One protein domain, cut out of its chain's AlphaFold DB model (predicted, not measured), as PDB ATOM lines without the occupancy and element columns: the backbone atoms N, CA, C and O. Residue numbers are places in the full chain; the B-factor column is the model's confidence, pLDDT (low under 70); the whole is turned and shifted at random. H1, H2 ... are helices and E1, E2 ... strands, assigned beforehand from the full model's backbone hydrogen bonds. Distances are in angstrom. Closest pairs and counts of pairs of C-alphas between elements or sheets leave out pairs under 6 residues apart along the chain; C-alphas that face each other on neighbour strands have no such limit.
ATOM      1  N   PHE A  90     -12.129   1.492  47.444       74.19
ATOM      2  CA  PHE A  90     -12.904   0.274  47.218       74.19
ATOM      3  C   PHE A  90     -14.321   0.652  46.805       74.19
ATOM      4  O   PHE A  90     -15.031   1.320  47.559       74.19
ATOM      5  N   LEU A  91     -14.749   0.217  45.617       81.50
ATOM      6  CA  LEU A  91     -16.153   0.349  45.246       81.50
ATOM      7  C   LEU A  91     -17.008  -0.514  46.168       81.50
ATOM      8  O   LEU A  91     -16.711  -1.685  46.406       81.50
ATOM      9  N   THR A  92     -18.099   0.067  46.660       83.69
ATOM     10  CA  THR A  92     -19.066  -0.678  47.464       83.69
ATOM     11  C   THR A  92     -19.707  -1.755  46.578       83.69
ATOM     12  O   THR A  92     -20.184  -1.430  45.488       83.69
ATOM     13  N   PRO A  93     -19.727  -3.038  46.972       89.62
ATOM     14  CA  PRO A  93     -20.382  -4.079  46.180       89.62
ATOM     15  C   PRO A  93     -21.883  -3.808  45.993       89.62
ATOM     16  O   PRO A  93     -22.543  -3.316  46.909       89.62
ATOM     17  N   GLN A  94     -22.433  -4.164  44.828       89.88
ATOM     18  CA  GLN A  94     -23.831  -3.883  44.457       89.88
ATOM     19  C   GLN A  94     -24.854  -4.416  45.477       89.88
ATOM     20  O   GLN A  94     -25.802  -3.735  45.856       89.88
ATOM     21  N   ASN A  95     -24.648  -5.630  45.982       93.38
ATOM     22  CA  ASN A  95     -25.527  -6.220  46.992       93.38
ATOM     23  C   ASN A  95     -25.513  -5.434  48.316       93.38
ATOM     24  O   ASN A  95     -26.524  -5.379  49.017       93.38
ATOM     25  N   VAL A  96     -24.379  -4.814  48.658       94.62
ATOM     26  CA  VAL A  96     -24.243  -3.982  49.857       94.62
ATOM     27  C   VAL A  96     -24.947  -2.642  49.649       94.62
ATOM     28  O   VAL A  96     -25.690  -2.219  50.533       94.62
ATOM     29  N   THR A  97     -24.794  -2.000  48.485       94.81
ATOM     30  CA  THR A  97     -25.510  -0.746  48.183       94.81
ATOM     31  C   THR A  97     -27.022  -0.944  48.158       94.81
ATOM     32  O   THR A  97     -27.753  -0.136  48.726       94.81
ATOM     33  N   GLU A  98     -27.511  -2.041  47.581       93.06
ATOM     34  CA  GLU A  98     -28.939  -2.379  47.577       93.06
ATOM     35  C   GLU A  98     -29.484  -2.658  48.976       93.06
ATOM     36  O   GLU A  98     -30.567  -2.184  49.323       93.06
ATOM     37  N   MET A  99     -28.739  -3.411  49.790       95.19
ATOM     38  CA  MET A  99     -29.107  -3.670  51.179       95.19
ATOM     39  C   MET A  99     -29.215  -2.358  51.966       95.19
ATOM     40  O   MET A  99     -30.237  -2.116  52.606       95.19
ATOM     41  N   MET A 100     -28.196  -1.495  51.890       95.25
ATOM     42  CA  MET A 100     -28.200  -0.198  52.574       95.25
ATOM     43  C   MET A 100     -29.332   0.702  52.074       95.25
ATOM     44  O   MET A 100     -30.018   1.326  52.880       95.25
ATOM     45  N   ALA A 101     -29.577   0.732  50.762       93.88
ATOM     46  CA  ALA A 101     -30.675   1.493  50.185       93.88
ATOM     47  C   ALA A 101     -32.034   1.035  50.736       93.88
ATOM     48  O   ALA A 101     -32.802   1.877  51.183       93.88
ATOM     49  N   LYS A 102     -32.301  -0.277  50.805       92.69
ATOM     50  CA  LYS A 102     -33.542  -0.816  51.398       92.69
ATOM     51  C   LYS A 102     -33.704  -0.477  52.880       92.69
ATOM     52  O   LYS A 102     -34.821  -0.297  53.343       92.69
ATOM     53  N   MET A 103     -32.604  -0.429  53.632       92.19
ATOM     54  CA  MET A 103     -32.642  -0.110  55.064       92.19
ATOM     55  C   MET A 103     -32.925   1.374  55.327       92.19
ATOM     56  O   MET A 103     -33.552   1.708  56.329       92.19
ATOM     57  N   VAL A 104     -32.426   2.262  54.463       90.31
ATOM     58  CA  VAL A 104     -32.441   3.718  54.691       90.31
ATOM     59  C   VAL A 104     -33.593   4.409  53.959       90.31
ATOM     60  O   VAL A 104     -34.206   5.332  54.499       90.31
ATOM     61  N   MET A 105     -33.895   3.979  52.735       87.38
ATOM     62  CA  MET A 105     -34.957   4.539  51.904       87.38
ATOM     63  C   MET A 105     -36.282   3.900  52.329       87.38
ATOM     64  O   MET A 105     -36.717   2.910  51.756       87.38
ATOM     65  N   GLY A 106     -36.864   4.415  53.415       72.75
ATOM     66  CA  GLY A 106     -38.121   3.899  53.963       72.75
ATOM     67  C   GLY A 106     -39.332   4.117  53.046       72.75
ATOM     68  O   GLY A 106     -39.265   4.829  52.049       72.75
ATOM     69  N   ASP A 107     -40.483   3.582  53.450       77.50
ATOM     70  CA  ASP A 107     -41.700   3.477  52.617       77.50
ATOM     71  C   ASP A 107     -42.506   4.787  52.472       77.50
ATOM     72  O   ASP A 107     -43.671   4.798  52.066       77.50
ATOM     73  N   GLY A 108     -41.934   5.920  52.879       78.50
ATOM     74  CA  GLY A 108     -42.628   7.205  52.877       78.50
ATOM     75  C   GLY A 108     -42.779   7.769  51.467       78.50
ATOM     76  O   GLY A 108     -41.858   7.703  50.680       78.50
ATOM     77  N   ASN A 109     -43.894   8.434  51.151       83.62
ATOM     78  CA  ASN A 109     -44.120   9.015  49.812       83.62
ATOM     79  C   ASN A 109     -43.539  10.430  49.611       83.62
ATOM     80  O   ASN A 109     -43.774  11.057  48.577       83.62
ATOM     81  N   LYS A 110     -42.835  10.984  50.605       90.25
ATOM     82  CA  LYS A 110     -42.317  12.359  50.538       90.25
ATOM     83  C   LYS A 110     -40.963  12.387  49.818       90.25
ATOM     84  O   LYS A 110     -40.090  11.623  50.217       90.25
ATOM     85  N   PRO A 111     -40.756  13.281  48.831       91.69
ATOM     86  CA  PRO A 111     -39.458  13.460  48.189       91.69
ATOM     87  C   PRO A 111     -38.333  13.704  49.200       91.69
ATOM     88  O   PRO A 111     -38.509  14.460  50.161       91.69
ATOM     89  N   LEU A 112     -37.180  13.083  48.961       91.81
ATOM     90  CA  LEU A 112     -35.998  13.173  49.814       91.81
ATOM     91  C   LEU A 112     -34.867  13.922  49.107       91.81
ATOM     92  O   LEU A 112     -34.747  13.878  47.886       91.81
ATOM     93  N   ASN A 113     -34.000  14.557  49.895       92.38
ATOM     94  CA  ASN A 113     -32.685  14.991  49.434       92.38
ATOM     95  C   ASN A 113     -31.659  13.991  49.972       92.38
ATOM     96  O   ASN A 113     -31.498  13.882  51.189       92.38
ATOM     97  N   VAL A 114     -31.002  13.254  49.080       94.81
ATOM     98  CA  VAL A 114     -30.024  12.215  49.430       94.81
ATOM     99  C   VAL A 114     -28.643  12.702  49.024       94.81
ATOM    100  O   VAL A 114     -28.448  13.067  47.868       94.81
ATOM    101  N   LEU A 115     -27.698  12.713  49.959       95.75
ATOM    102  CA  LEU A 115     -26.316  13.118  49.719       95.75
ATOM    103  C   LEU A 115     -25.372  11.951  49.996       95.75
ATOM    104  O   LEU A 115     -25.405  11.390  51.090       95.75
ATOM    105  N   ASP A 116     -24.503  11.653  49.036       97.00
ATOM    106  CA  ASP A 116     -23.333  10.796  49.213       97.00
ATOM    107  C   ASP A 116     -22.052  11.652  49.105       97.00
ATOM    108  O   ASP A 116     -21.753  12.169  48.023       97.00
ATOM    109  N   PRO A 117     -21.312  11.876  50.209       96.25
ATOM    110  CA  PRO A 117     -20.152  12.765  50.229       96.25
ATOM    111  C   PRO A 117     -18.863  12.140  49.659       96.25
ATOM    112  O   PRO A 117     -17.850  12.843  49.605       96.25
ATOM    113  N   CYS A 118     -18.898  10.852  49.291       95.25
ATOM    114  CA  CYS A 118     -17.806  10.098  48.664       95.25
ATOM    115  C   CYS A 118     -18.397   9.150  47.604       95.25
ATOM    116  O   CYS A 118     -18.297   7.926  47.706       95.25
ATOM    117  N   VAL A 119     -19.081   9.740  46.623       96.50
ATOM    118  CA  VAL A 119     -20.026   9.052  45.733       96.50
ATOM    119  C   VAL A 119     -19.382   8.009  44.816       96.50
ATOM    120  O   VAL A 119     -20.074   7.111  44.321       96.50
ATOM    121  N   GLY A 120     -18.075   8.109  44.559       95.06
ATOM    122  CA  GLY A 120     -17.370   7.243  43.626       95.06
ATOM    123  C   GLY A 120     -18.046   7.247  42.257       95.06
ATOM    124  O   GLY A 120     -18.250   8.293  41.647       95.06
ATOM    125  N   THR A 121     -18.439   6.064  41.791       95.81
ATOM    126  CA  THR A 121     -19.100   5.830  40.496       95.81
ATOM    127  C   THR A 121     -20.623   5.998  40.554       95.81
ATOM    128  O   THR A 121     -21.319   5.684  39.591       95.81
ATOM    129  N   GLY A 122     -21.186   6.468  41.673       96.31
ATOM    130  CA  GLY A 122     -22.627   6.706  41.815       96.31
ATOM    131  C   GLY A 122     -23.460   5.473  42.158       96.31
ATOM    132  O   GLY A 122     -24.666   5.600  42.362       96.31
ATOM    133  N   ARG A 123     -22.842   4.293  42.288       95.75
ATOM    134  CA  ARG A 123     -23.513   3.007  42.559       95.75
ATOM    135  C   ARG A 123     -24.481   3.046  43.745       95.75
ATOM    136  O   ARG A 123     -25.597   2.524  43.664       95.75
ATOM    137  N   MET A 124     -24.077   3.695  44.838       96.31
ATOM    138  CA  MET A 124     -24.919   3.846  46.026       96.31
ATOM    139  C   MET A 124     -26.161   4.697  45.735       96.31
ATOM    140  O   MET A 124     -27.274   4.296  46.070       96.31
ATOM    141  N   LEU A 125     -26.003   5.829  45.045       96.88
ATOM    142  CA  LEU A 125     -27.121   6.704  44.682       96.88
ATOM    143  C   LEU A 125     -28.048   6.072  43.634       96.88
ATOM    144  O   LEU A 125     -29.261   6.258  43.710       96.88
ATOM    145  N   ILE A 126     -27.517   5.274  42.700       96.00
ATOM    146  CA  ILE A 126     -28.327   4.479  41.760       96.00
ATOM    147  C   ILE A 126     -29.187   3.484  42.539       96.00
ATOM    148  O   ILE A 126     -30.401   3.432  42.337       96.00
ATOM    149  N   SER A 127     -28.582   2.759  43.486       95.44
ATOM    150  CA  SER A 127     -29.298   1.821  44.356       95.44
ATOM    151  C   SER A 127     -30.369   2.534  45.183       95.44
ATOM    152  O   SER A 127     -31.515   2.092  45.208       95.44
ATOM    153  N   ALA A 128     -30.036   3.677  45.790       95.62
ATOM    154  CA  ALA A 128     -30.978   4.504  46.541       95.62
ATOM    155  C   ALA A 128     -32.148   4.987  45.669       95.62
ATOM    156  O   ALA A 128     -33.294   4.979  46.118       95.62
ATOM    157  N   SER A 129     -31.893   5.340  44.406       94.69
ATOM    158  CA  SER A 129     -32.925   5.812  43.475       94.69
ATOM    159  C   SER A 129     -34.014   4.784  43.170       94.69
ATOM    160  O   SER A 129     -35.130   5.175  42.836       94.69
ATOM    161  N   ASN A 130     -33.724   3.491  43.337       92.44
ATOM    162  CA  ASN A 130     -34.698   2.419  43.119       92.44
ATOM    163  C   ASN A 130     -35.770   2.362  44.215       92.44
ATOM    164  O   ASN A 130     -36.860   1.851  43.973       92.44
ATOM    165  N   TYR A 131     -35.459   2.886  45.401       92.81
ATOM    166  CA  TYR A 131     -36.340   2.871  46.572       92.81
ATOM    167  C   TYR A 131     -36.815   4.277  46.958       92.81
ATOM    168  O   TYR A 131     -37.676   4.434  47.817       92.81
ATOM    169  N   ALA A 132     -36.267   5.318  46.331       93.12
ATOM    170  CA  ALA A 132     -36.612   6.692  46.641       93.12
ATOM    171  C   ALA A 132     -38.002   7.082  46.121       93.12
ATOM    172  O   ALA A 132     -38.374   6.733  44.995       93.12
ATOM    173  N   PRO A 133     -38.736   7.929  46.859       91.88
ATOM    174  CA  PRO A 133     -39.976   8.513  46.363       91.88
ATOM    175  C   PRO A 133     -39.734   9.370  45.122       91.88
ATOM    176  O   PRO A 133     -38.697  10.034  44.993       91.88
ATOM    177  N   LYS A 134     -40.717   9.409  44.217       89.31
ATOM    178  CA  LYS A 134     -40.653  10.257  43.018       89.31
ATOM    179  C   LYS A 134     -40.416  11.718  43.403       89.31
ATOM    180  O   LYS A 134     -41.046  12.231  44.322       89.31
ATOM    181  N   GLY A 135     -39.533  12.387  42.665       89.38
ATOM    182  CA  GLY A 135     -39.141  13.773  42.932       89.38
ATOM    183  C   GLY A 135     -38.003  13.927  43.944       89.38
ATOM    184  O   GLY A 135     -37.629  15.059  44.238       89.38
ATOM    185  N   SER A 136     -37.450  12.827  44.468       93.44
ATOM    186  CA  SER A 136     -36.227  12.882  45.274       93.44
ATOM    187  C   SER A 136     -35.045  13.404  44.455       93.44
ATOM    188  O   SER A 136     -34.943  13.134  43.256       93.44
ATOM    189  N   VAL A 137     -34.154  14.141  45.112       93.75
ATOM    190  CA  VAL A 137     -32.966  14.747  44.508       93.75
ATOM    191  C   VAL A 137     -31.720  14.101  45.101       93.75
ATOM    192  O   VAL A 137     -31.583  13.997  46.322       93.75
ATOM    193  N   PHE A 138     -30.810  13.674  44.229       96.94
ATOM    194  CA  PHE A 138     -29.573  12.999  44.607       96.94
ATOM    195  C   PHE A 138     -28.382  13.927  44.407       96.94
ATOM    196  O   PHE A 138     -28.242  14.569  43.364       96.94
ATOM    197  N   TYR A 139     -27.518  13.970  45.408       97.50
ATOM    198  CA  TYR A 139     -26.309  14.769  45.446       97.50
ATOM    199  C   TYR A 139     -25.130  13.834  45.684       97.50
ATOM    200  O   TYR A 139     -25.184  12.987  46.574       97.50
ATOM    201  N   GLY A 140     -24.074  13.986  44.899       97.88
ATOM    202  CA  GLY A 140     -22.849  13.211  45.040       97.88
ATOM    203  C   GLY A 140     -21.637  14.123  45.044       97.88
ATOM    204  O   GLY A 140     -21.588  15.094  44.288       97.88
ATOM    205  N   ILE A 141     -20.670  13.819  45.900       98.12
ATOM    206  CA  ILE A 141     -19.390  14.522  45.964       98.12
ATOM    207  C   ILE A 141     -18.283  13.482  45.911       98.12
ATOM    208  O   ILE A 141     -18.355  12.475  46.606       98.12
ATOM    209  N   ASP A 142     -17.266  13.720  45.097       97.00
ATOM    210  CA  ASP A 142     -16.039  12.930  45.103       97.00
ATOM    211  C   ASP A 142     -14.854  13.829  44.764       97.00
ATOM    212  O   ASP A 142     -14.991  14.815  44.036       97.00
ATOM    213  N   ILE A 143     -13.686  13.488  45.294       95.56
ATOM    214  CA  ILE A 143     -12.451  14.220  45.023       95.56
ATOM    215  C   ILE A 143     -11.874  13.857  43.648       95.56
ATOM    216  O   ILE A 143     -11.161  14.662  43.050       95.56
ATOM    217  N   ASP A 144     -12.172  12.655  43.141       93.44
ATOM    218  CA  ASP A 144     -11.687  12.183  41.847       93.44
ATOM    219  C   ASP A 144     -12.652  12.573  40.718       93.44
ATOM    220  O   ASP A 144     -13.761  12.047  40.593       93.44
ATOM    221  N   ASN A 145     -12.193  13.454  39.827       95.44
ATOM    222  CA  ASN A 145     -12.982  13.893  38.680       95.44
ATOM    223  C   ASN A 145     -13.368  12.737  37.741       95.44
ATOM    224  O   ASN A 145     -14.433  12.774  37.129       95.44
ATOM    225  N   ARG A 146     -12.544  11.685  37.633       94.19
ATOM    226  CA  ARG A 146     -12.885  10.508  36.816       94.19
ATOM    227  C   ARG A 146     -14.006   9.689  37.441       94.19
ATOM    228  O   ARG A 146     -14.863   9.175  36.719       94.19
ATOM    229  N   ALA A 147     -14.026   9.593  38.770       94.81
ATOM    230  CA  ALA A 147     -15.130   8.971  39.491       94.81
ATOM    231  C   ALA A 147     -16.424   9.768  39.254       94.81
ATOM    232  O   ALA A 147     -17.425   9.182  38.848       94.81
ATOM    233  N   ILE A 148     -16.365  11.104  39.338       97.75
ATOM    234  CA  ILE A 148     -17.496  11.991  39.012       97.75
ATOM    235  C   ILE A 148     -17.986  11.814  37.571       97.75
ATOM    236  O   ILE A 148     -19.190  11.669  37.366       97.75
ATOM    237  N   ARG A 149     -17.097  11.769  36.570       97.75
ATOM    238  CA  ARG A 149     -17.489  11.496  35.172       97.75
ATOM    239  C   ARG A 149     -18.145  10.132  35.013       97.75
ATOM    240  O   ARG A 149     -19.133  10.004  34.292       97.75
ATOM    241  N   THR A 150     -17.623   9.126  35.710       97.44
ATOM    242  CA  THR A 150     -18.201   7.779  35.710       97.44
ATOM    243  C   THR A 150     -19.595   7.791  36.337       97.44
ATOM    244  O   THR A 150     -20.543   7.307  35.723       97.44
ATOM    245  N   ALA A 151     -19.756   8.427  37.500       97.94
ATOM    246  CA  ALA A 151     -21.047   8.602  38.160       97.94
ATOM    247  C   ALA A 151     -22.048   9.367  37.294       97.94
ATOM    248  O   ALA A 151     -23.213   8.982  37.221       97.94
ATOM    249  N   PHE A 152     -21.599  10.410  36.598       98.25
ATOM    250  CA  PHE A 152     -22.437  11.183  35.688       98.25
ATOM    251  C   PHE A 152     -22.887  10.343  34.491       98.25
ATOM    252  O   PHE A 152     -24.064  10.344  34.137       98.25
ATOM    253  N   THR A 153     -21.976   9.556  33.919       97.75
ATOM    254  CA  THR A 153     -22.292   8.648  32.810       97.75
ATOM    255  C   THR A 153     -23.285   7.569  33.246       97.75
ATOM    256  O   THR A 153     -24.288   7.352  32.567       97.75
ATOM    257  N   ASN A 154     -23.083   6.959  34.417       96.94
ATOM    258  CA  ASN A 154     -24.043   6.014  34.987       96.94
ATOM    259  C   ASN A 154     -25.410   6.666  35.247       96.94
ATOM    260  O   ASN A 154     -26.451   6.081  34.946       96.94
ATOM    261  N   ALA A 155     -25.431   7.892  35.774       96.75
ATOM    262  CA  ALA A 155     -26.658   8.650  35.991       96.75
ATOM    263  C   ALA A 155     -27.429   8.877  34.675       96.75
ATOM    264  O   ALA A 155     -28.653   8.724  34.651       96.75
ATOM    265  N   CYS A 156     -26.725   9.161  33.572       95.75
ATOM    266  CA  CYS A 156     -27.307   9.268  32.232       95.75
ATOM    267  C   CYS A 156     -27.905   7.939  31.742       95.75
ATOM    268  O   CYS A 156     -29.080   7.916  31.369       95.75
ATOM    269  N   ILE A 157     -27.139   6.844  31.798       94.94
ATOM    270  CA  ILE A 157     -27.572   5.508  31.337       94.94
ATOM    271  C   ILE A 157     -28.809   5.039  32.112       94.94
ATOM    272  O   ILE A 157     -29.821   4.636  31.535       94.94
ATOM    273  N   HIS A 158     -28.782   5.161  33.440       94.12
ATOM    274  CA  HIS A 158     -29.876   4.700  34.298       94.12
ATOM    275  C   HIS A 158     -30.998   5.733  34.485       94.12
ATOM    276  O   HIS A 158     -31.968   5.469  35.206       94.12
ATOM    277  N   LYS A 159     -30.896   6.897  33.825       93.75
ATOM    278  CA  LYS A 159     -31.873   7.999  33.868       93.75
ATOM    279  C   LYS A 159     -32.176   8.464  35.297       93.75
ATOM    280  O   LYS A 159     -33.330   8.699  35.660       93.75
ATOM    281  N   VAL A 160     -31.134   8.587  36.115       94.38
ATOM    282  CA  VAL A 160     -31.215   9.069  37.497       94.38
ATOM    283  C   VAL A 160     -30.702  10.503  37.544       94.38
ATOM    284  O   VAL A 160     -29.564  10.776  37.183       94.38
ATOM    285  N   SER A 161     -31.534  11.445  37.992       93.00
ATOM    286  CA  SER A 161     -31.107  12.842  38.112       93.00
ATOM    287  C   SER A 161     -30.206  13.015  39.334       93.00
ATOM    288  O   SER A 161     -30.670  12.928  40.471       93.00
ATOM    289  N   MET A 162     -28.919  13.258  39.088       96.56
ATOM    290  CA  MET A 162     -27.920  13.513  40.123       96.56
ATOM    291  C   MET A 162     -27.275  14.886  39.930       96.56
ATOM    292  O   MET A 162     -27.075  15.354  38.805       96.56
ATOM    293  N   ARG A 163     -26.932  15.531  41.045       97.12
ATOM    294  CA  ARG A 163     -26.029  16.682  41.095       97.12
ATOM    295  C   ARG A 163     -24.691  16.203  41.632       97.12
ATOM    296  O   ARG A 163     -24.596  15.867  42.809       97.12
ATOM    297  N   LEU A 164     -23.687  16.148  40.770       98.12
ATOM    298  CA  LEU A 164     -22.379  15.582  41.079       98.12
ATOM    299  C   LEU A 164     -21.327  16.685  41.101       98.12
ATOM    300  O   LEU A 164     -21.200  17.432  40.134       98.12
ATOM    301  N   LEU A 165     -20.591  16.804  42.201       98.12
ATOM    302  CA  LEU A 165     -19.589  17.844  42.404       98.12
ATOM    303  C   LEU A 165     -18.211  17.214  42.624       98.12
ATOM    304  O   LEU A 165     -18.022  16.434  43.554       98.12
ATOM    305  N   CYS A 166     -17.236  17.596  41.797       97.94
ATOM    306  CA  CYS A 166     -15.836  17.241  42.019       97.94
ATOM    307  C   CYS A 166     -15.243  18.144  43.111       97.94
ATOM    308  O   CYS A 166     -14.824  19.265  42.823       97.94
ATOM    309  N   ALA A 167     -15.212  17.677  44.357       97.56
ATOM    310  CA  ALA A 167     -14.729  18.433  45.510       97.56
ATOM    311  C   ALA A 167     -14.210  17.503  46.611       97.56
ATOM    312  O   ALA A 167     -14.588  16.337  46.689       97.56
ATOM    313  N   ASN A 168     -13.390  18.028  47.521       96.75
ATOM    314  CA  ASN A 168     -13.067  17.316  48.749       96.75
ATOM    315  C   ASN A 168     -14.112  17.680  49.814       96.75
ATOM    316  O   ASN A 168     -14.161  18.802  50.322       96.75
ATOM    317  N   SER A 169     -14.956  16.708  50.161       95.50
ATOM    318  CA  SER A 169     -16.064  16.878  51.108       95.50
ATOM    319  C   SER A 169     -15.628  17.292  52.520       95.50
ATOM    320  O   SER A 169     -16.459  17.764  53.293       95.50
ATOM    321  N   LEU A 170     -14.337  17.178  52.858       95.19
ATOM    322  CA  LEU A 170     -13.783  17.625  54.140       95.19
ATOM    323  C   LEU A 170     -13.316  19.085  54.129       95.19
ATOM    324  O   LEU A 170     -13.225  19.699  55.192       95.19
ATOM    325  N   THR A 171     -12.971  19.635  52.962       96.31
ATOM    326  CA  THR A 171     -12.317  20.952  52.863       96.31
ATOM    327  C   THR A 171     -13.123  21.997  52.107       96.31
ATOM    328  O   THR A 171     -12.920  23.190  52.341       96.31
ATOM    329  N   GLN A 172     -14.046  21.593  51.239       97.25
ATOM    330  CA  GLN A 172     -14.884  22.502  50.463       97.25
ATOM    331  C   GLN A 172     -16.273  22.641  51.084       97.25
ATOM    332  O   GLN A 172     -16.816  21.706  51.669       97.25
ATOM    333  N   ALA A 173     -16.852  23.831  50.929       96.00
ATOM    334  CA  ALA A 173     -18.228  24.105  51.317       96.00
ATOM    335  C   ALA A 173     -19.195  23.272  50.469       96.00
ATOM    336  O   ALA A 173     -19.096  23.246  49.240       96.00
ATOM    337  N   THR A 174     -20.133  22.587  51.110       93.00
ATOM    338  CA  THR A 174     -21.069  21.688  50.417       93.00
ATOM    339  C   THR A 174     -22.503  21.848  50.910       93.00
ATOM    340  O   THR A 174     -23.411  21.256  50.325       93.00
ATOM    341  N   ASP A 175     -22.754  22.683  51.924       89.69
ATOM    342  CA  ASP A 175     -24.098  22.934  52.425       89.69
ATOM    343  C   ASP A 175     -24.835  23.917  51.499       89.69
ATOM    344  O   ASP A 175     -24.510  25.104  51.466       89.69
ATOM    345  N   PRO A 176     -25.890  23.500  50.778       85.69
ATOM    346  CA  PRO A 176     -26.622  24.401  49.884       85.69
ATOM    347  C   PRO A 176     -27.348  25.550  50.619       85.69
ATOM    348  O   PRO A 176     -27.907  26.447  49.980       85.69
ATOM    349  N   ARG A 177     -27.371  25.553  51.959       83.81
ATOM    350  CA  ARG A 177     -27.899  26.662  52.770       83.81
ATOM    351  C   ARG A 177     -26.904  27.815  52.906       83.81
ATOM    352  O   ARG A 177     -27.348  28.951  53.089       83.81
ATOM    353  N   SER A 178     -25.603  27.568  52.771       90.38
ATOM    354  CA  SER A 178     -24.571  28.610  52.790       90.38
ATOM    355  C   SER A 178     -24.417  29.263  51.408       90.38
ATOM    356  O   SER A 178     -24.828  28.704  50.387       90.38
ATOM    357  N   GLU A 179     -23.887  30.487  51.354       93.75
ATOM    358  CA  GLU A 179     -23.556  31.118  50.073       93.75
ATOM    359  C   GLU A 179     -22.371  30.401  49.424       93.75
ATOM    360  O   GLU A 179     -22.402  30.143  48.220       93.75
ATOM    361  N   ALA A 180     -21.378  30.001  50.218       95.19
ATOM    362  CA  ALA A 180     -20.244  29.225  49.745       95.19
ATOM    363  C   ALA A 180     -20.632  27.868  49.149       95.19
ATOM    364  O   ALA A 180     -20.168  27.521  48.063       95.19
ATOM    365  N   GLY A 181     -21.535  27.134  49.791       94.88
ATOM    366  CA  GLY A 181     -22.043  25.875  49.266       94.88
ATOM    367  C   GLY A 181     -22.869  26.087  47.999       94.88
ATOM    368  O   GLY A 181     -22.663  25.375  47.020       94.88
ATOM    369  N   ARG A 182     -23.748  27.105  47.943       94.94
ATOM    370  CA  ARG A 182     -24.471  27.446  46.697       94.94
ATOM    371  C   ARG A 182     -23.533  27.807  45.550       94.94
ATOM    372  O   ARG A 182     -23.781  27.367  44.431       94.94
ATOM    373  N   HIS A 183     -22.482  28.578  45.830       96.94
ATOM    374  CA  HIS A 183     -21.431  28.892  44.859       96.94
ATOM    375  C   HIS A 183     -20.773  27.610  44.352       96.94
ATOM    376  O   HIS A 183     -20.686  27.413  43.150       96.94
ATOM    377  N   ASN A 184     -20.384  26.690  45.234       97.62
ATOM    378  CA  ASN A 184     -19.745  25.441  44.815       97.62
ATOM    379  C   ASN A 184     -20.677  24.555  43.976       97.62
ATOM    380  O   ASN A 184     -20.269  24.035  42.940       97.62
ATOM    381  N   TRP A 185     -21.950  24.436  44.364       96.75
ATOM    382  CA  TRP A 185     -22.943  23.637  43.637       96.75
ATOM    383  C   TRP A 185     -23.276  24.167  42.232       96.75
ATOM    384  O   TRP A 185     -23.889  23.431  41.458       96.75
ATOM    385  N   GLN A 186     -22.869  25.390  41.865       96.06
ATOM    386  CA  GLN A 186     -23.007  25.886  40.489       96.06
ATOM    387  C   GLN A 186     -22.091  25.147  39.500       96.06
ATOM    388  O   GLN A 186     -22.399  25.101  38.316       96.06
ATOM    389  N   TYR A 187     -21.001  24.547  39.995       97.12
ATOM    390  CA  TYR A 187     -20.052  23.754  39.207       97.12
ATOM    391  C   TYR A 187     -20.414  22.264  39.155       97.12
ATOM    392  O   TYR A 187     -19.643  21.449  38.651       97.12
ATOM    393  N   ALA A 188     -21.571  21.876  39.698       96.62
ATOM    394  CA  ALA A 188     -22.023  20.497  39.614       96.62
ATOM    395  C   ALA A 188     -22.298  20.092  38.159       96.62
ATOM    396  O   ALA A 188     -22.783  20.893  37.362       96.62
ATOM    397  N   ASN A 189     -22.039  18.825  37.837       96.62
ATOM    398  CA  ASN A 189     -22.204  18.238  36.505       96.62
ATOM    399  C   ASN A 189     -21.350  18.902  35.408       96.62
ATOM    400  O   ASN A 189     -21.670  18.784  34.226       96.62
ATOM    401  N   HIS A 190     -20.259  19.577  35.779       96.31
ATOM    402  CA  HIS A 190     -19.226  19.974  34.829       96.31
ATOM    403  C   HIS A 190     -18.327  18.781  34.483       96.31
ATOM    404  O   HIS A 190     -17.946  18.003  35.357       96.31
ATOM    405  N   TRP A 191     -17.967  18.643  33.204       96.62
ATOM    406  CA  TRP A 191     -17.084  17.564  32.749       96.62
ATOM    407  C   TRP A 191     -15.670  17.699  33.323       96.62
ATOM    408  O   TRP A 191     -15.020  16.715  33.682       96.62
ATOM    409  N   GLN A 192     -15.168  18.929  33.401       94.75
ATOM    410  CA  GLN A 192     -13.868  19.243  33.982       94.75
ATOM    411  C   GLN A 192     -14.025  19.691  35.433       94.75
ATOM    412  O   GLN A 192     -15.016  20.322  35.802       94.75
ATOM    413  N   SER A 193     -13.024  19.368  36.248       94.25
ATOM    414  CA  SER A 193     -13.001  19.797  37.641       94.25
ATOM    415  C   SER A 193     -12.801  21.308  37.736       94.25
ATOM    416  O   SER A 193     -11.909  21.857  37.094       94.25
ATOM    417  N   HIS A 194     -13.587  21.946  38.600       95.81
ATOM    418  CA  HIS A 194     -13.442  23.349  38.997       95.81
ATOM    419  C   HIS A 194     -12.929  23.467  40.438       95.81
ATOM    420  O   HIS A 194     -13.350  24.336  41.197       95.81
ATOM    421  N   TYR A 195     -12.066  22.533  40.861       92.81
ATOM    422  CA  TYR A 195     -11.601  22.437  42.249       92.81
ATOM    423  C   TYR A 195     -10.938  23.729  42.753       92.81
ATOM    424  O   TYR A 195     -11.057  24.060  43.933       92.81
ATOM    425  N   GLY A 196     -10.248  24.464  41.872       94.69
ATOM    426  CA  GLY A 196      -9.566  25.717  42.213       94.69
ATOM    427  C   GLY A 196     -10.516  26.889  42.473       94.69
ATOM    428  O   GLY A 196     -10.139  27.848  43.141       94.69
ATOM    429  N   GLU A 197     -11.749  26.805  41.978       96.94
ATOM    430  CA  GLU A 197     -12.788  27.828  42.097       96.94
ATOM    431  C   GLU A 197     -13.737  27.589  43.282       96.94
ATOM    432  O   GLU A 197     -14.616  28.418  43.558       96.94
ATOM    433  N   LEU A 198     -13.576  26.461  43.983       97.56
ATOM    434  CA  LEU A 198     -14.439  26.082  45.095       97.56
ATOM    435  C   LEU A 198     -14.077  26.839  46.374       97.56
ATOM    436  O   LEU A 198     -12.929  26.852  46.820       97.56
ATOM    437  N   LYS A 199     -15.097  27.404  47.021       97.31
ATOM    438  CA  LYS A 199     -14.988  27.995  48.353       97.31
ATOM    439  C   LYS A 199     -14.791  26.915  49.415       97.31
ATOM    440  O   LYS A 199     -15.292  25.789  49.304       97.31
ATOM    441  N   SER A 200     -14.067  27.272  50.465       97.19
ATOM    442  CA  SER A 200     -13.704  26.358  51.538       97.19
ATOM    443  C   SER A 200     -14.835  26.184  52.551       97.19
ATOM    444  O   SER A 200     -15.710  27.036  52.703       97.19
ATOM    445  N   ILE A 201     -14.773  25.105  53.328       94.69
ATOM    446  CA  ILE A 201     -15.667  24.894  54.471       94.69
ATOM    447  C   ILE A 201     -15.495  25.979  55.552       94.69
ATOM    448  O   ILE A 201     -16.409  26.237  56.334       94.69
ATOM    449  N   VAL A 202     -14.339  26.656  55.592       94.06
ATOM    450  CA  VAL A 202     -14.092  27.784  56.503       94.06
ATOM    451  C   VAL A 202     -14.937  28.995  56.105       94.06
ATOM    452  O   VAL A 202     -15.502  29.644  56.987       94.06
ATOM    453  N   ASP A 203     -15.075  29.266  54.804       91.62
ATOM    454  CA  ASP A 203     -15.938  30.336  54.288       91.62
ATOM    455  C   ASP A 203     -17.395  30.078  54.687       91.62
ATOM    456  O   ASP A 203     -18.029  30.917  55.327       91.62
ATOM    457  N   GLU A 204     -17.877  28.859  54.434       91.25
ATOM    458  CA  GLU A 204     -19.209  28.402  54.846       91.25
ATOM    459  C   GLU A 204     -19.430  28.538  56.358       91.25
ATOM    460  O   GLU A 204     -20.459  29.048  56.807       91.25
ATOM    461  N   PHE A 205     -18.462  28.121  57.173       89.00
ATOM    462  CA  PHE A 205     -18.573  28.215  58.623       89.00
ATOM    463  C   PHE A 205     -18.651  29.664  59.116       89.00
ATOM    464  O   PHE A 205     -19.420  29.968  60.035       89.00
ATOM    465  N   ASN A 206     -17.872  30.565  58.516       89.50
ATOM    466  CA  ASN A 206     -17.896  31.988  58.844       89.50
ATOM    467  C   ASN A 206     -19.230  32.632  58.442       89.50
ATOM    468  O   ASN A 206     -19.811  33.368  59.242       89.50
ATOM    469  N   GLU A 207     -19.756  32.294  57.263       87.38
ATOM    470  CA  GLU A 207     -21.078  32.729  56.802       87.38
ATOM    471  C   GLU A 207     -22.184  32.256  57.749       87.38
ATOM    472  O   GLU A 207     -22.983  33.059  58.228       87.38
ATOM    473  N   LEU A 208     -22.211  30.963  58.085       81.06
ATOM    474  CA  LEU A 208     -23.224  30.396  58.976       81.06
ATOM    475  C   LEU A 208     -23.127  30.962  60.398       81.06
ATOM    476  O   LEU A 208     -24.147  31.136  61.068       81.06
ATOM    477  N   LYS A 209     -21.918  31.290  60.871       82.62
ATOM    478  CA  LYS A 209     -21.729  32.031  62.125       82.62
ATOM    479  C   LYS A 209     -22.311  33.438  62.049       82.62
ATOM    480  O   LYS A 209     -23.001  33.830  62.987       82.62
ATOM    481  N   ALA A 210     -22.046  34.171  60.969       79.81
ATOM    482  CA  ALA A 210     -22.569  35.519  60.759       79.81
ATOM    483  C   ALA A 210     -24.101  35.530  60.592       79.81
ATOM    484  O   ALA A 210     -24.763  36.474  61.016       79.81
ATOM    485  N   GLN A 211     -24.669  34.456  60.037       69.56
ATOM    486  CA  GLN A 211     -26.113  34.262  59.863       69.56
ATOM    487  C   GLN A 211     -26.852  33.831  61.141       69.56
ATOM    488  O   GLN A 211     -28.083  33.846  61.150       69.56
ATOM    489  N   LYS A 212     -26.164  33.492  62.244       59.72
ATOM    490  CA  LYS A 212     -26.821  33.416  63.561       59.72
ATOM    491  C   LYS A 212     -27.222  34.851  63.952       59.72
ATOM    492  O   LYS A 212     -26.371  35.618  64.374       59.72
TER     493      LYS A 212
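Overview. This is residues 90 to 212 of the 238 residues of the protein "N6_Mtase domain-containing protein" of Olavius sp. associated proteobacterium Delta 1 (UniProt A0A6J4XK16). A small sheet of three parallel strands sits in the middle of this domain, with H2 and H3 covering one of its faces and H1 packed on H2 farther out. Away from H1, at the other end of the longest axis, H4 and H5 form a helical hairpin, of which H4 only grazes the sheet; long unnamed loops lead to H4 and from H4 to H5. The printed part has 123 residues, with five named helices and three named strands in the order H1 E1 H2 E2 H3 E3 H4 H5; the sheet's order is E1 E2 E3, and the class is mixed, helices and strands. The whole is compact, with a radius of gyration of the C-alphas of 14.8 A, and the C-alphas span 41 by 32 by 23 A.

Along the chain. Begin with the sheet. Find C-alpha 137 at (-32.966, 14.747, 44.508); from there E2, residues 137 to 142, runs 17.0 A to C-alpha 142 at (-16.039, 12.930, 45.103), with x rising along it. E1 is residues 113 to 116, 10.3 A long, and E3 is residues 162 to 166, 12.8 A long. H2 is residues 123 to 129. H3, residues 145 to 157, is the longest helix and measures 18.4 A. Look for H1 at residues 94 to 104, from C-alpha 94 at (-23.831, -3.883, 44.457) over 15.4 A. H4 is residues 179 to 185, and H5, residues 201 to 210, runs 14.1 A to C-alpha 210 at (-22.569, 35.519, 60.759).

Arrangement. Look first at E2, the inner strand; E1 and E3 are the edge strands. E1 and E2 are parallel at 18 degrees, with N 114 and O 137 within hydrogen-bond range at 2.9 A and N 139 and O 114 at 2.8 A. E2 and E3 are parallel at 19 degrees, with N 163 and O 138 within range at 2.8 A. H2 and H3 are on the same face of the sheet, giving two layers, helices on one face of a sheet. H2, at a height of 9.1 A over the sheet, lies over E2 and only just not over E1, on which 2 of its 7 C-alphas fall; it runs along the strands, at 6 degrees to E2 on the local plane. H3, at a height of 9.0 A, lies over E3 and only just not over E2, on which 2 of its 13 C-alphas fall; it runs along the strands, at 7 degrees to E3 on the local plane. E1, H2, E2 and E2, H3, E3 are strand-helix-strand units, two parallel neighbour strands with a helix between them in the chain, each with a right-handed crossover. H2 and H3 are close but not clearly touching; their closest C-alphas, of Ile 126 and Ala 155, are 7.3 A apart. H1 is not on the sheet; it touches H2, the closest C-alphas being those of Ala 101 and Ala 128 at 4.7 A, at a steep tilt of 39 degrees, the same way. H4 only grazes the sheet with its residues 184 to 185; the closest C-alphas of H4 and E3, those of Trp 185 and Leu 165, are 6.8 A apart. H4 and H5 are a helical hairpin: they touch, with the closest C-alphas, of Ala 180 and Glu 204, 5.3 A apart, and run opposite ways at a tilt of 35.4 degrees, only just steep. Among the pairs that stay apart are H1 and H3, H2 and H4, and H3 and H5. In H1, H2, H3, H4 and H5 every O i to N i+4 pair is within hydrogen-bond range.

Size, cuts and confidence. The two C-alphas farthest apart are those of Asn 95 in H1 and Ala 210 in H5, 44.1 A from each other. The printed part has no cut from 90 to 212. The long links are residues 167 to 178, from E3 to H4, and residues 186 to 200, from H4 to H5. The model's mean pLDDT of the printed part is 92.9, and residues 211 to 212 are under 70.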